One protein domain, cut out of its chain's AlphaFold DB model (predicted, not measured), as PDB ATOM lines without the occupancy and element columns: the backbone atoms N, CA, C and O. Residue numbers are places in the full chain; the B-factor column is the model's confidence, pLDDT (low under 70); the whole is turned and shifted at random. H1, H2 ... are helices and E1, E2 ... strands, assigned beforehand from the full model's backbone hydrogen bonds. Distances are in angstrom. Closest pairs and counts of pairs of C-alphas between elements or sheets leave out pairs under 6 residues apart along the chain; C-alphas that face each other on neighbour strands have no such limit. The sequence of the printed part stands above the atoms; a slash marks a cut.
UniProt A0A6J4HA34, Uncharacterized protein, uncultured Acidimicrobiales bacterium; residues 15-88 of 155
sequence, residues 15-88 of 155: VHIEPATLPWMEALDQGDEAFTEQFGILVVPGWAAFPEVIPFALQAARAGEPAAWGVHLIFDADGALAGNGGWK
ATOM      1  N   VAL A  15     -12.509  23.563  -5.886       52.78
ATOM      2  CA  VAL A  15     -11.482  24.359  -6.574       52.78
ATOM      3  C   VAL A  15     -10.397  24.721  -5.560       52.78
ATOM      4  O   VAL A  15     -10.711  25.236  -4.484       52.78
ATOM      5  N   HIS A  16      -9.133  24.470  -5.896       54.34
ATOM      6  CA  HIS A  16      -7.983  24.772  -5.043       54.34
ATOM      7  C   HIS A  16      -7.311  26.073  -5.482       54.34
ATOM      8  O   HIS A  16      -7.150  26.325  -6.672       54.34
ATOM      9  N   ILE A  17      -6.912  26.912  -4.527       59.22
ATOM     10  CA  ILE A  17      -6.200  28.160  -4.810       59.22
ATOM     11  C   ILE A  17      -4.896  28.143  -4.028       59.22
ATOM     12  O   ILE A  17      -4.913  28.106  -2.800       59.22
ATOM     13  N   GLU A  18      -3.780  28.204  -4.742       64.25
ATOM     14  CA  GLU A  18      -2.440  28.143  -4.160       64.25
ATOM     15  C   GLU A  18      -1.627  29.371  -4.592       64.25
ATOM     16  O   GLU A  18      -1.778  29.849  -5.722       64.25
ATOM     17  N   PRO A  19      -0.765  29.923  -3.723       66.50
ATOM     18  CA  PRO A  19       0.118  31.015  -4.110       66.50
ATOM     19  C   PRO A  19       1.046  30.569  -5.244       66.50
ATOM     20  O   PRO A  19       1.563  29.450  -5.242       66.50
ATOM     21  N   ALA A  20       1.291  31.452  -6.212       70.06
ATOM     22  CA  ALA A  20       2.229  31.176  -7.289       70.06
ATOM     23  C   ALA A  20       3.652  31.085  -6.722       70.06
ATOM     24  O   ALA A  20       4.281  32.085  -6.367       70.06
ATOM     25  N   THR A  21       4.157  29.861  -6.604       78.31
ATOM     26  CA  THR A  21       5.514  29.614  -6.119       78.31
ATOM     27  C   THR A  21       6.537  29.832  -7.233       78.31
ATOM     28  O   THR A  21       6.237  29.669  -8.416       78.31
ATOM     29  N   LEU A  22       7.776  30.170  -6.861       78.25
ATOM     30  CA  LEU A  22       8.862  30.366  -7.827       78.25
ATOM     31  C   LEU A  22       9.065  29.155  -8.768       78.25
ATOM     32  O   LEU A  22       9.119  29.385  -9.973       78.25
ATOM     33  N   PRO A  23       9.087  27.890  -8.288       80.56
ATOM     34  CA  PRO A  23       9.245  26.729  -9.167       80.56
ATOM     35  C   PRO A  23       8.110  26.576 -10.184       80.56
ATOM     36  O   PRO A  23       8.353  26.190 -11.323       80.56
ATOM     37  N   TRP A  24       6.873  26.887  -9.787       82.44
ATOM     38  CA  TRP A  24       5.725  26.847 -10.692       82.44
ATOM     39  C   TRP A  24       5.834  27.915 -11.769       82.44
ATOM     40  O   TRP A  24       5.651  27.621 -12.947       82.44
ATOM     41  N   MET A  25       6.193  29.137 -11.378       83.75
ATOM     42  CA  MET A  25       6.326  30.234 -12.328       83.75
ATOM     43  C   MET A  25       7.486  30.037 -13.303       83.75
ATOM     44  O   MET A  25       7.344  30.377 -14.471       83.75
ATOM     45  N   GLU A  26       8.608  29.462 -12.862       86.12
ATOM     46  CA  GLU A  26       9.737  29.145 -13.745       86.12
ATOM     47  C   GLU A  26       9.387  28.077 -14.787       86.12
ATOM     48  O   GLU A  26       9.892  28.131 -15.906       86.12
ATOM     49  N   ALA A  27       8.524  27.118 -14.447       86.44
ATOM     50  CA  ALA A  27       8.073  26.114 -15.404       86.44
ATOM     51  C   ALA A  27       7.002  26.663 -16.358       86.44
ATOM     52  O   ALA A  27       7.063  26.393 -17.551       86.44
ATOM     53  N   LEU A  28       6.072  27.491 -15.868       84.50
ATOM     54  CA  LEU A  28       5.070  28.154 -16.717       84.50
ATOM     55  C   LEU A  28       5.706  29.151 -17.698       84.50
ATOM     56  O   LEU A  28       5.204  29.311 -18.805       84.50
ATOM     57  N   ASP A  29       6.831  29.776 -17.332       86.50
ATOM     58  CA  ASP A  29       7.638  30.619 -18.230       86.50
ATOM     59  C   ASP A  29       8.302  29.811 -19.362       86.50
ATOM     60  O   ASP A  29       8.458  30.307 -20.476       86.50
ATOM     61  N   GLN A  30       8.634  28.540 -19.108       86.50
ATOM     62  CA  GLN A  30       9.132  27.605 -20.128       86.50
ATOM     63  C   GLN A  30       8.007  27.036 -21.008       86.50
ATOM     64  O   GLN A  30       8.263  26.629 -22.142       86.50
ATOM     65  N   GLY A  31       6.773  27.030 -20.500       84.25
ATOM     66  CA  GLY A  31       5.556  26.671 -21.223       84.25
ATOM     67  C   GLY A  31       4.640  25.727 -20.442       84.25
ATOM     68  O   GLY A  31       5.059  25.030 -19.517       84.25
ATOM     69  N   ASP A  32       3.375  25.663 -20.862       84.69
ATOM     70  CA  ASP A  32       2.343  24.820 -20.239       84.69
ATOM     71  C   ASP A  32       2.731  23.321 -20.223       84.69
ATOM     72  O   ASP A  32       2.477  22.613 -19.244       84.69
ATOM     73  N   GLU A  33       3.395  22.834 -21.282       85.12
ATOM     74  CA  GLU A  33       3.905  21.455 -21.369       85.12
ATOM     75  C   GLU A  33       5.024  21.196 -20.353       85.12
ATOM     76  O   GLU A  33       4.983  20.190 -19.650       85.12
ATOM     77  N   ALA A  34       5.970  22.130 -20.199       86.81
ATOM     78  CA  ALA A  34       7.067  22.007 -19.240       86.81
ATOM     79  C   ALA A  34       6.553  21.975 -17.791       86.81
ATOM     80  O   ALA A  34       7.004  21.161 -16.985       86.81
ATOM     81  N   PHE A  35       5.555  22.803 -17.467       87.00
ATOM     82  CA  PHE A  35       4.872  22.751 -16.172       87.00
ATOM     83  C   PHE A  35       4.180  21.402 -15.940       87.00
ATOM     84  O   PHE A  35       4.309  20.812 -14.864       87.00
ATOM     85  N   THR A  36       3.495  20.884 -16.962       86.19
ATOM     86  CA  THR A  36       2.810  19.588 -16.883       86.19
ATOM     87  C   THR A  36       3.798  18.439 -16.687       86.19
ATOM     88  O   THR A  36       3.582  17.590 -15.826       86.19
ATOM     89  N   GLU A  37       4.905  18.412 -17.430       88.31
ATOM     90  CA  GLU A  37       5.944  17.386 -17.295       88.31
ATOM     91  C   GLU A  37       6.628  17.429 -15.926       88.31
ATOM     92  O   GLU A  37       6.922  16.387 -15.339       88.31
ATOM     93  N   GLN A  38       6.864  18.632 -15.399       88.25
ATOM     94  CA  GLN A  38       7.593  18.818 -14.151       88.25
ATOM     95  C   GLN A  38       6.745  18.524 -12.908       88.25
ATOM     96  O   GLN A  38       7.256  17.945 -11.947       88.25
ATOM     97  N   PHE A  39       5.471  18.927 -12.901       84.38
ATOM     98  CA  PHE A  39       4.601  18.815 -11.724       84.38
ATOM     99  C   PHE A  39       3.510  17.750 -11.861       84.38
ATOM    100  O   PHE A  39       2.843  17.440 -10.875       84.38
ATOM    101  N   GLY A  40       3.320  17.177 -13.051       83.88
ATOM    102  CA  GLY A  40       2.225  16.246 -13.332       83.88
ATOM    103  C   GLY A  40       0.845  16.907 -13.298       83.88
ATOM    104  O   GLY A  40      -0.159  16.206 -13.194       83.88
ATOM    105  N   ILE A  41       0.789  18.241 -13.348       81.12
ATOM    106  CA  ILE A  41      -0.447  19.018 -13.278       81.12
ATOM    107  C   ILE A  41      -0.842  19.437 -14.687       81.12
ATOM    108  O   ILE A  41      -0.095  20.148 -15.354       81.12
ATOM    109  N   LEU A  42      -2.029  19.024 -15.124       79.31
ATOM    110  CA  LEU A  42      -2.562  19.428 -16.420       79.31
ATOM    111  C   LEU A  42      -2.863  20.925 -16.432       79.31
ATOM    112  O   LEU A  42      -3.395  21.468 -15.469       79.31
ATOM    113  N   VAL A  43      -2.566  21.576 -17.551       77.94
ATOM    114  CA  VAL A  43      -2.838  22.997 -17.750       77.94
ATOM    115  C   VAL A  43      -4.002  23.158 -18.717       77.94
ATOM    116  O   VAL A  43      -3.960  22.681 -19.852       77.94
ATOM    117  N   VAL A  44      -5.072  23.815 -18.271       73.88
ATOM    118  CA  VAL A  44      -6.252  24.044 -19.105       73.88
ATOM    119  C   VAL A  44      -5.903  25.072 -20.189       73.88
ATOM    120  O   VAL A  44      -5.430  26.163 -19.869       73.88
ATOM    121  N   PRO A  45      -6.177  24.805 -21.479       68.12
ATOM    122  CA  PRO A  45      -5.939  25.788 -22.530       68.12
ATOM    123  C   PRO A  45      -6.664  27.109 -22.242       68.12
ATOM    124  O   PRO A  45      -7.875  27.131 -21.995       68.12
ATOM    125  N   GLY A  46      -5.915  28.214 -22.276       61.44
ATOM    126  CA  GLY A  46      -6.432  29.546 -21.952       61.44
ATOM    127  C   GLY A  46      -6.614  29.818 -20.453       61.44
ATOM    128  O   GLY A  46      -7.343  30.747 -20.109       61.44
ATOM    129  N   TRP A  47      -5.981  29.037 -19.567       70.31
ATOM    130  CA  TRP A  47      -5.958  29.290 -18.118       70.31
ATOM    131  C   TRP A  47      -5.411  30.691 -17.792       70.31
ATOM    132  O   TRP A  47      -5.946  31.410 -16.946       70.31
ATOM    133  N   ALA A  48      -4.361  31.120 -18.494       66.38
ATOM    134  CA  ALA A  48      -3.848  32.472 -18.411       66.38
ATOM    135  C   ALA A  48      -4.662  33.369 -19.346       66.38
ATOM    136  O   ALA A  48      -4.458  33.377 -20.559       66.38
ATOM    137  N   ALA A  49      -5.566  34.161 -18.764       52.28
ATOM    138  CA  ALA A  49      -6.322  35.172 -19.505       52.28
ATOM    139  C   ALA A  49      -5.409  36.144 -20.272       52.28
ATOM    140  O   ALA A  49      -5.775  36.632 -21.339       52.28
ATOM    141  N   PHE A  50      -4.210  36.386 -19.734       58.44
ATOM    142  CA  PHE A  50      -3.155  37.161 -20.365       58.44
ATOM    143  C   PHE A  50      -1.816  36.449 -20.135       58.44
ATOM    144  O   PHE A  50      -1.462  36.232 -18.976       58.44
ATOM    145  N   PRO A  51      -1.042  36.111 -21.182       62.16
ATOM    146  CA  PRO A  51       0.264  35.460 -21.023       62.16
ATOM    147  C   PRO A  51       1.277  36.350 -20.283       62.16
ATOM    148  O   PRO A  51       2.197  35.852 -19.645       62.16
ATOM    149  N   GLU A  52       1.064  37.670 -20.288       64.75
ATOM    150  CA  GLU A  52       1.866  38.666 -19.564       64.75
ATOM    151  C   GLU A  52       1.819  38.501 -18.036       64.75
ATOM    152  O   GLU A  52       2.672  39.035 -17.326       64.75
ATOM    153  N   VAL A  53       0.864  37.725 -17.512       67.94
ATOM    154  CA  VAL A  53       0.809  37.409 -16.081       67.94
ATOM    155  C   VAL A  53       1.991  36.553 -15.631       67.94
ATOM    156  O   VAL A  53       2.416  36.666 -14.485       67.94
ATOM    157  N   ILE A  54       2.546  35.726 -16.522       73.62
ATOM    158  CA  ILE A  54       3.628  34.790 -16.209       73.62
ATOM    159  C   ILE A  54       4.920  35.533 -15.838       73.62
ATOM    160  O   ILE A  54       5.401  35.329 -14.721       73.62
ATOM    161  N   PRO A  55       5.457  36.453 -16.668       74.19
ATOM    162  CA  PRO A  55       6.663  37.193 -16.305       74.19
ATOM    163  C   PRO A  55       6.454  38.096 -15.080       74.19
ATOM    164  O   PRO A  55       7.368  38.248 -14.267       74.19
ATOM    165  N   PHE A  56       5.252  38.657 -14.898       70.88
ATOM    166  CA  PHE A  56       4.918  39.462 -13.719       70.88
ATOM    167  C   PHE A  56       4.912  38.625 -12.429       70.88
ATOM    168  O   PHE A  56       5.572  38.971 -11.448       70.88
ATOM    169  N   ALA A  57       4.213  37.490 -12.439       71.38
ATOM    170  CA  ALA A  57       4.154  36.564 -11.314       71.38
ATOM    171  C   ALA A  57       5.529  35.957 -11.000       71.38
ATOM    172  O   ALA A  57       5.882  35.811  -9.831       71.38
ATOM    173  N   LEU A  58       6.338  35.672 -12.024       78.06
ATOM    174  CA  LEU A  58       7.713  35.212 -11.858       78.06
ATOM    175  C   LEU A  58       8.575  36.267 -11.155       78.06
ATOM    176  O   LEU A  58       9.321  35.935 -10.233       78.06
ATOM    177  N   GLN A  59       8.466  37.538 -11.548       74.25
ATOM    178  CA  GLN A  59       9.192  38.627 -10.895       74.25
ATOM    179  C   GLN A  59       8.790  38.769  -9.419       74.25
ATOM    180  O   GLN A  59       9.667  38.875  -8.561       74.25
ATOM    181  N   ALA A  60       7.490  38.705  -9.115       69.56
ATOM    182  CA  ALA A  60       6.980  38.756  -7.743       69.56
ATOM    183  C   ALA A  60       7.450  37.554  -6.899       69.56
ATOM    184  O   ALA A  60       7.886  37.715  -5.756       69.56
ATOM    185  N   ALA A  61       7.442  36.350  -7.478       72.31
ATOM    186  CA  ALA A  61       7.943  35.147  -6.824       72.31
ATOM    187  C   ALA A  61       9.459  35.224  -6.554       72.31
ATOM    188  O   ALA A  61       9.912  34.828  -5.479       72.31
ATOM    189  N   ARG A  62      10.244  35.788  -7.487       73.56
ATOM    190  CA  ARG A  62      11.692  36.030  -7.314       73.56
ATOM    191  C   ARG A  62      11.997  37.065  -6.233       73.56
ATOM    192  O   ARG A  62      13.007  36.932  -5.549       73.56
ATOM    193  N   ALA A  63      11.142  38.074  -6.074       70.00
ATOM    194  CA  ALA A  63      11.289  39.105  -5.048       70.00
ATOM    195  C   ALA A  63      11.035  38.582  -3.619       70.00
ATOM    196  O   ALA A  63      11.341  39.276  -2.653       70.00
ATOM    197  N   GLY A  64      10.515  37.356  -3.467       59.06
ATOM    198  CA  GLY A  64      10.189  36.793  -2.158       59.06
ATOM    199  C   GLY A  64       8.934  37.410  -1.539       59.06
ATOM    200  O   GLY A  64       8.750  37.318  -0.327       59.06
ATOM    201  N   GLU A  65       8.048  37.986  -2.361       55.69
ATOM    202  CA  GLU A  65       6.776  38.592  -1.941       55.69
ATOM    203  C   GLU A  65       5.533  37.747  -2.325       55.69
ATOM    204  O   GLU A  65       4.540  38.299  -2.803       55.69
ATOM    205  N   PRO A  66       5.505  36.409  -2.123       50.03
ATOM    206  CA  PRO A  66       4.411  35.572  -2.623       50.03
ATOM    207  C   PRO A  66       3.073  35.799  -1.899       50.03
ATOM    208  O   PRO A  66       2.040  35.366  -2.396       50.03
ATOM    209  N   ALA A  67       3.065  36.455  -0.732       47.53
ATOM    210  CA  ALA A  67       1.910  36.457   0.174       47.53
ATOM    211  C   ALA A  67       1.193  37.810   0.343       47.53
ATOM    212  O   ALA A  67       0.057  37.823   0.805       47.53
ATOM    213  N   ALA A  68       1.818  38.942  -0.007       39.00
ATOM    214  CA  ALA A  68       1.214  40.265   0.210       39.00
ATOM    215  C   ALA A  68       0.582  40.857  -1.063       39.00
ATOM    216  O   ALA A  68      -0.427  41.552  -0.971       39.00
ATOM    217  N   TRP A  69       1.170  40.579  -2.234       47.84
ATOM    218  CA  TRP A  69       0.779  41.087  -3.565       47.84
ATOM    219  C   TRP A  69       0.794  39.958  -4.624       47.84
ATOM    220  O   TRP A  69       0.961  40.189  -5.822       47.84
ATOM    221  N   GLY A  70       0.681  38.706  -4.170       56.06
ATOM    222  CA  GLY A  70       0.988  37.521  -4.964       56.06
ATOM    223  C   GLY A  70      -0.094  37.141  -5.967       56.06
ATOM    224  O   GLY A  70      -1.290  37.121  -5.656       56.06
ATOM    225  N   VAL A  71       0.347  36.772  -7.168       65.12
ATOM    226  CA  VAL A  71      -0.464  35.984  -8.095       65.12
ATOM    227  C   VAL A  71      -0.716  34.620  -7.450       65.12
ATOM    228  O   VAL A  71       0.188  34.004  -6.898       65.12
ATOM    229  N   HIS A  72      -1.958  34.172  -7.477       69.75
ATOM    230  CA  HIS A  72      -2.409  32.864  -7.035       69.75
ATOM    231  C   HIS A  72      -2.832  32.072  -8.260       69.75
ATOM    232  O   HIS A  72      -3.411  32.628  -9.194       69.75
ATOM    233  N   LEU A  73      -2.546  30.780  -8.249       73.94
ATOM    234  CA  LEU A  73      -2.981  29.836  -9.260       73.94
ATOM    235  C   LEU A  73      -4.241  29.125  -8.774       73.94
ATOM    236  O   LEU A  73      -4.370  28.797  -7.595       73.94
ATOM    237  N   ILE A  74      -5.181  28.931  -9.689       68.75
ATOM    238  CA  ILE A  74      -6.482  28.325  -9.427       68.75
ATOM    239  C   ILE A  74      -6.498  26.974 -10.130       68.75
ATOM    240  O   ILE A  74      -6.344  26.917 -11.349       68.75
ATOM    241  N   PHE A  75      -6.715  25.912  -9.369       71.75
ATOM    242  CA  PHE A  75      -6.822  24.545  -9.851       71.75
ATOM    243  C   PHE A  75      -8.271  24.082  -9.753       71.75
ATOM    244  O   PHE A  75      -8.949  24.358  -8.762       71.75
ATOM    245  N   ASP A  76      -8.762  23.410 -10.786       61.34
ATOM    246  CA  ASP A  76     -10.105  22.846 -10.786       61.34
ATOM    247  C   ASP A  76     -10.221  21.601  -9.886       61.34
ATOM    248  O   ASP A  76      -9.284  21.199  -9.194       61.34
ATOM    249  N   ALA A  77     -11.413  21.005  -9.889       57.81
ATOM    250  CA  ALA A  77     -11.746  19.807  -9.126       57.81
ATOM    251  C   ALA A  77     -10.901  18.577  -9.477       57.81
ATOM    252  O   ALA A  77     -10.731  17.691  -8.642       57.81
ATOM    253  N   ASP A  78     -10.401  18.526 -10.709       59.72
ATOM    254  CA  ASP A  78      -9.558  17.454 -11.221       59.72
ATOM    255  C   ASP A  78      -8.068  17.738 -10.946       59.72
ATOM    256  O   ASP A  78      -7.195  16.937 -11.286       59.72
ATOM    257  N   GLY A  79      -7.769  18.866 -10.287       66.56
ATOM    258  CA  GLY A  79      -6.426  19.318  -9.951       66.56
ATOM    259  C   GLY A  79      -5.702  20.002 -11.108       66.56
ATOM    260  O   GLY A  79      -4.507  20.258 -10.990       66.56
ATOM    261  N   ALA A  80      -6.385  20.307 -12.216       73.00
ATOM    262  CA  ALA A  80      -5.784  20.966 -13.367       73.00
ATOM    263  C   ALA A  80      -5.717  22.484 -13.166       73.00
ATOM    264  O   ALA A  80      -6.653  23.103 -12.660       73.00
ATOM    265  N   LEU A  81      -4.620  23.108 -13.596       76.81
ATOM    266  CA  LEU A  81      -4.443  24.555 -13.560       76.81
ATOM    267  C   LEU A  81      -5.443  25.220 -14.512       76.81
ATOM    268  O   LEU A  81      -5.312  25.144 -15.733       76.81
ATOM    269  N   ALA A  82      -6.439  25.885 -13.936       69.12
ATOM    270  CA  ALA A  82      -7.583  26.447 -14.642       69.12
ATOM    271  C   ALA A  82      -7.566  27.980 -14.710       69.12
ATOM    272  O   ALA A  82      -8.280  28.561 -15.530       69.12
ATOM    273  N   GLY A  83      -6.766  28.649 -13.874       69.62
ATOM    274  CA  GLY A  83      -6.710  30.106 -13.866       69.62
ATOM    275  C   GLY A  83      -5.640  30.709 -12.968       69.62
ATOM    276  O   GLY A  83      -4.876  30.009 -12.307       69.62
ATOM    277  N   ASN A  84      -5.615  32.038 -12.929       69.25
ATOM    278  CA  ASN A  84      -4.834  32.810 -11.970       69.25
ATOM    279  C   ASN A  84      -5.647  33.990 -11.413       69.25
ATOM    280  O   ASN A  84      -6.619  34.427 -12.031       69.25
ATOM    281  N   GLY A  85      -5.241  34.511 -10.257       62.28
ATOM    282  CA  GLY A  85      -5.799  35.722  -9.660       62.28
ATOM    283  C   GLY A  85      -4.771  36.468  -8.814       62.28
ATOM    284  O   GLY A  85      -3.997  35.848  -8.100       62.28
ATOM    285  N   GLY A  86      -4.741  37.798  -8.884       52.50
ATOM    286  CA  GLY A  86      -3.857  38.643  -8.072       52.50
ATOM    287  C   GLY A  86      -4.648  39.675  -7.271       52.50
ATOM    288  O   GLY A  86      -5.720  40.103  -7.699       52.50
ATOM    289  N   TRP A  87      -4.111  40.091  -6.123       49.34
ATOM    290  CA  TRP A  87      -4.690  41.138  -5.272       49.34
ATOM    291  C   TRP A  87      -3.831  42.399  -5.339       49.34
ATOM    292  O   TRP A  87      -2.605  42.312  -5.327       49.34
ATOM    293  N   LYS A  88      -4.463  43.574  -5.389       38.94
ATOM    294  CA  LYS A  88      -3.775  44.866  -5.505       38.94
ATOM    295  C   LYS A  88      -4.236  45.842  -4.421       38.94
ATOM    296  O   LYS A  88      -4.823  46.854  -4.764       38.94
TER     297      LYS A  88
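Overview. This is residues 15 to 88 of the 155 residues of an uncharacterized protein of uncultured Acidimicrobiales bacterium (UniProt A0A6J4HA34). A small antiparallel sheet of three strands faces a row of three helices, H2, H1 and H3, with H1 in the middle; H3 covers part of one face of the sheet, H1 and H2 are not on it, and the other face is bare. Residues 40 to 52 make a long loop from H2 to H3. The printed part has 74 residues in the order E1 H1 H2 H3 E2 E3, sheet order E1 E2 E3, and its class is mixed, helices and strands. It is compact, with a radius of gyration of the C-alphas of 11.1 A and spans of 28 by 24 by 19 A.

Along the chain. E1, residues 16 to 19, begins at C-alpha 16 (-7.983, 24.772, -5.043). H1 is residues 22 to 30, 12.6 A long, and H2 residues 32 to 39. H3, residues 53 to 62, is 14.0 A long. E2 is residues 71 to 75, 13.2 A, and E3, residues 81 to 86, 15.1 A, ends at C-alpha 86 (-3.857, 38.643, -8.072).

Arrangement. E1 and E2 are antiparallel at 155 degrees, with N 16 and O 75 2.9 A apart, within hydrogen-bond range. E2 and E3 form a hairpin, antiparallel at 153 degrees, with N 72 and O 85 2.7 A apart, within range. H3 is on the sheet, two layers with the helix on one face, at a height of 9.6 A; its closest C-alphas to E2 are Ala 57 and Val 71, 5.7 A. H1 touches H3 at Leu 22 and Ala 61, their closest C-alphas, 5.0 A. H1 and H2 form a helical hairpin, closest C-alphas Ala 27 and Phe 35, 4.7 A, opposite ways at a tilt of 37 degrees, only just steep. H2 and H3 are apart. In H1, H2 and H3 every O i to N i+4 pair is within hydrogen-bond range.

Size, cuts and confidence. The C-alphas farthest apart, Glu 37 and Lys 88, are 31.4 A apart. The printed part has no cut, and H2 to H3 is the long link. The mean pLDDT of the printed part is 70.0, and 35 residues are under 70, among them residues 64 to 72 and 82 to 88.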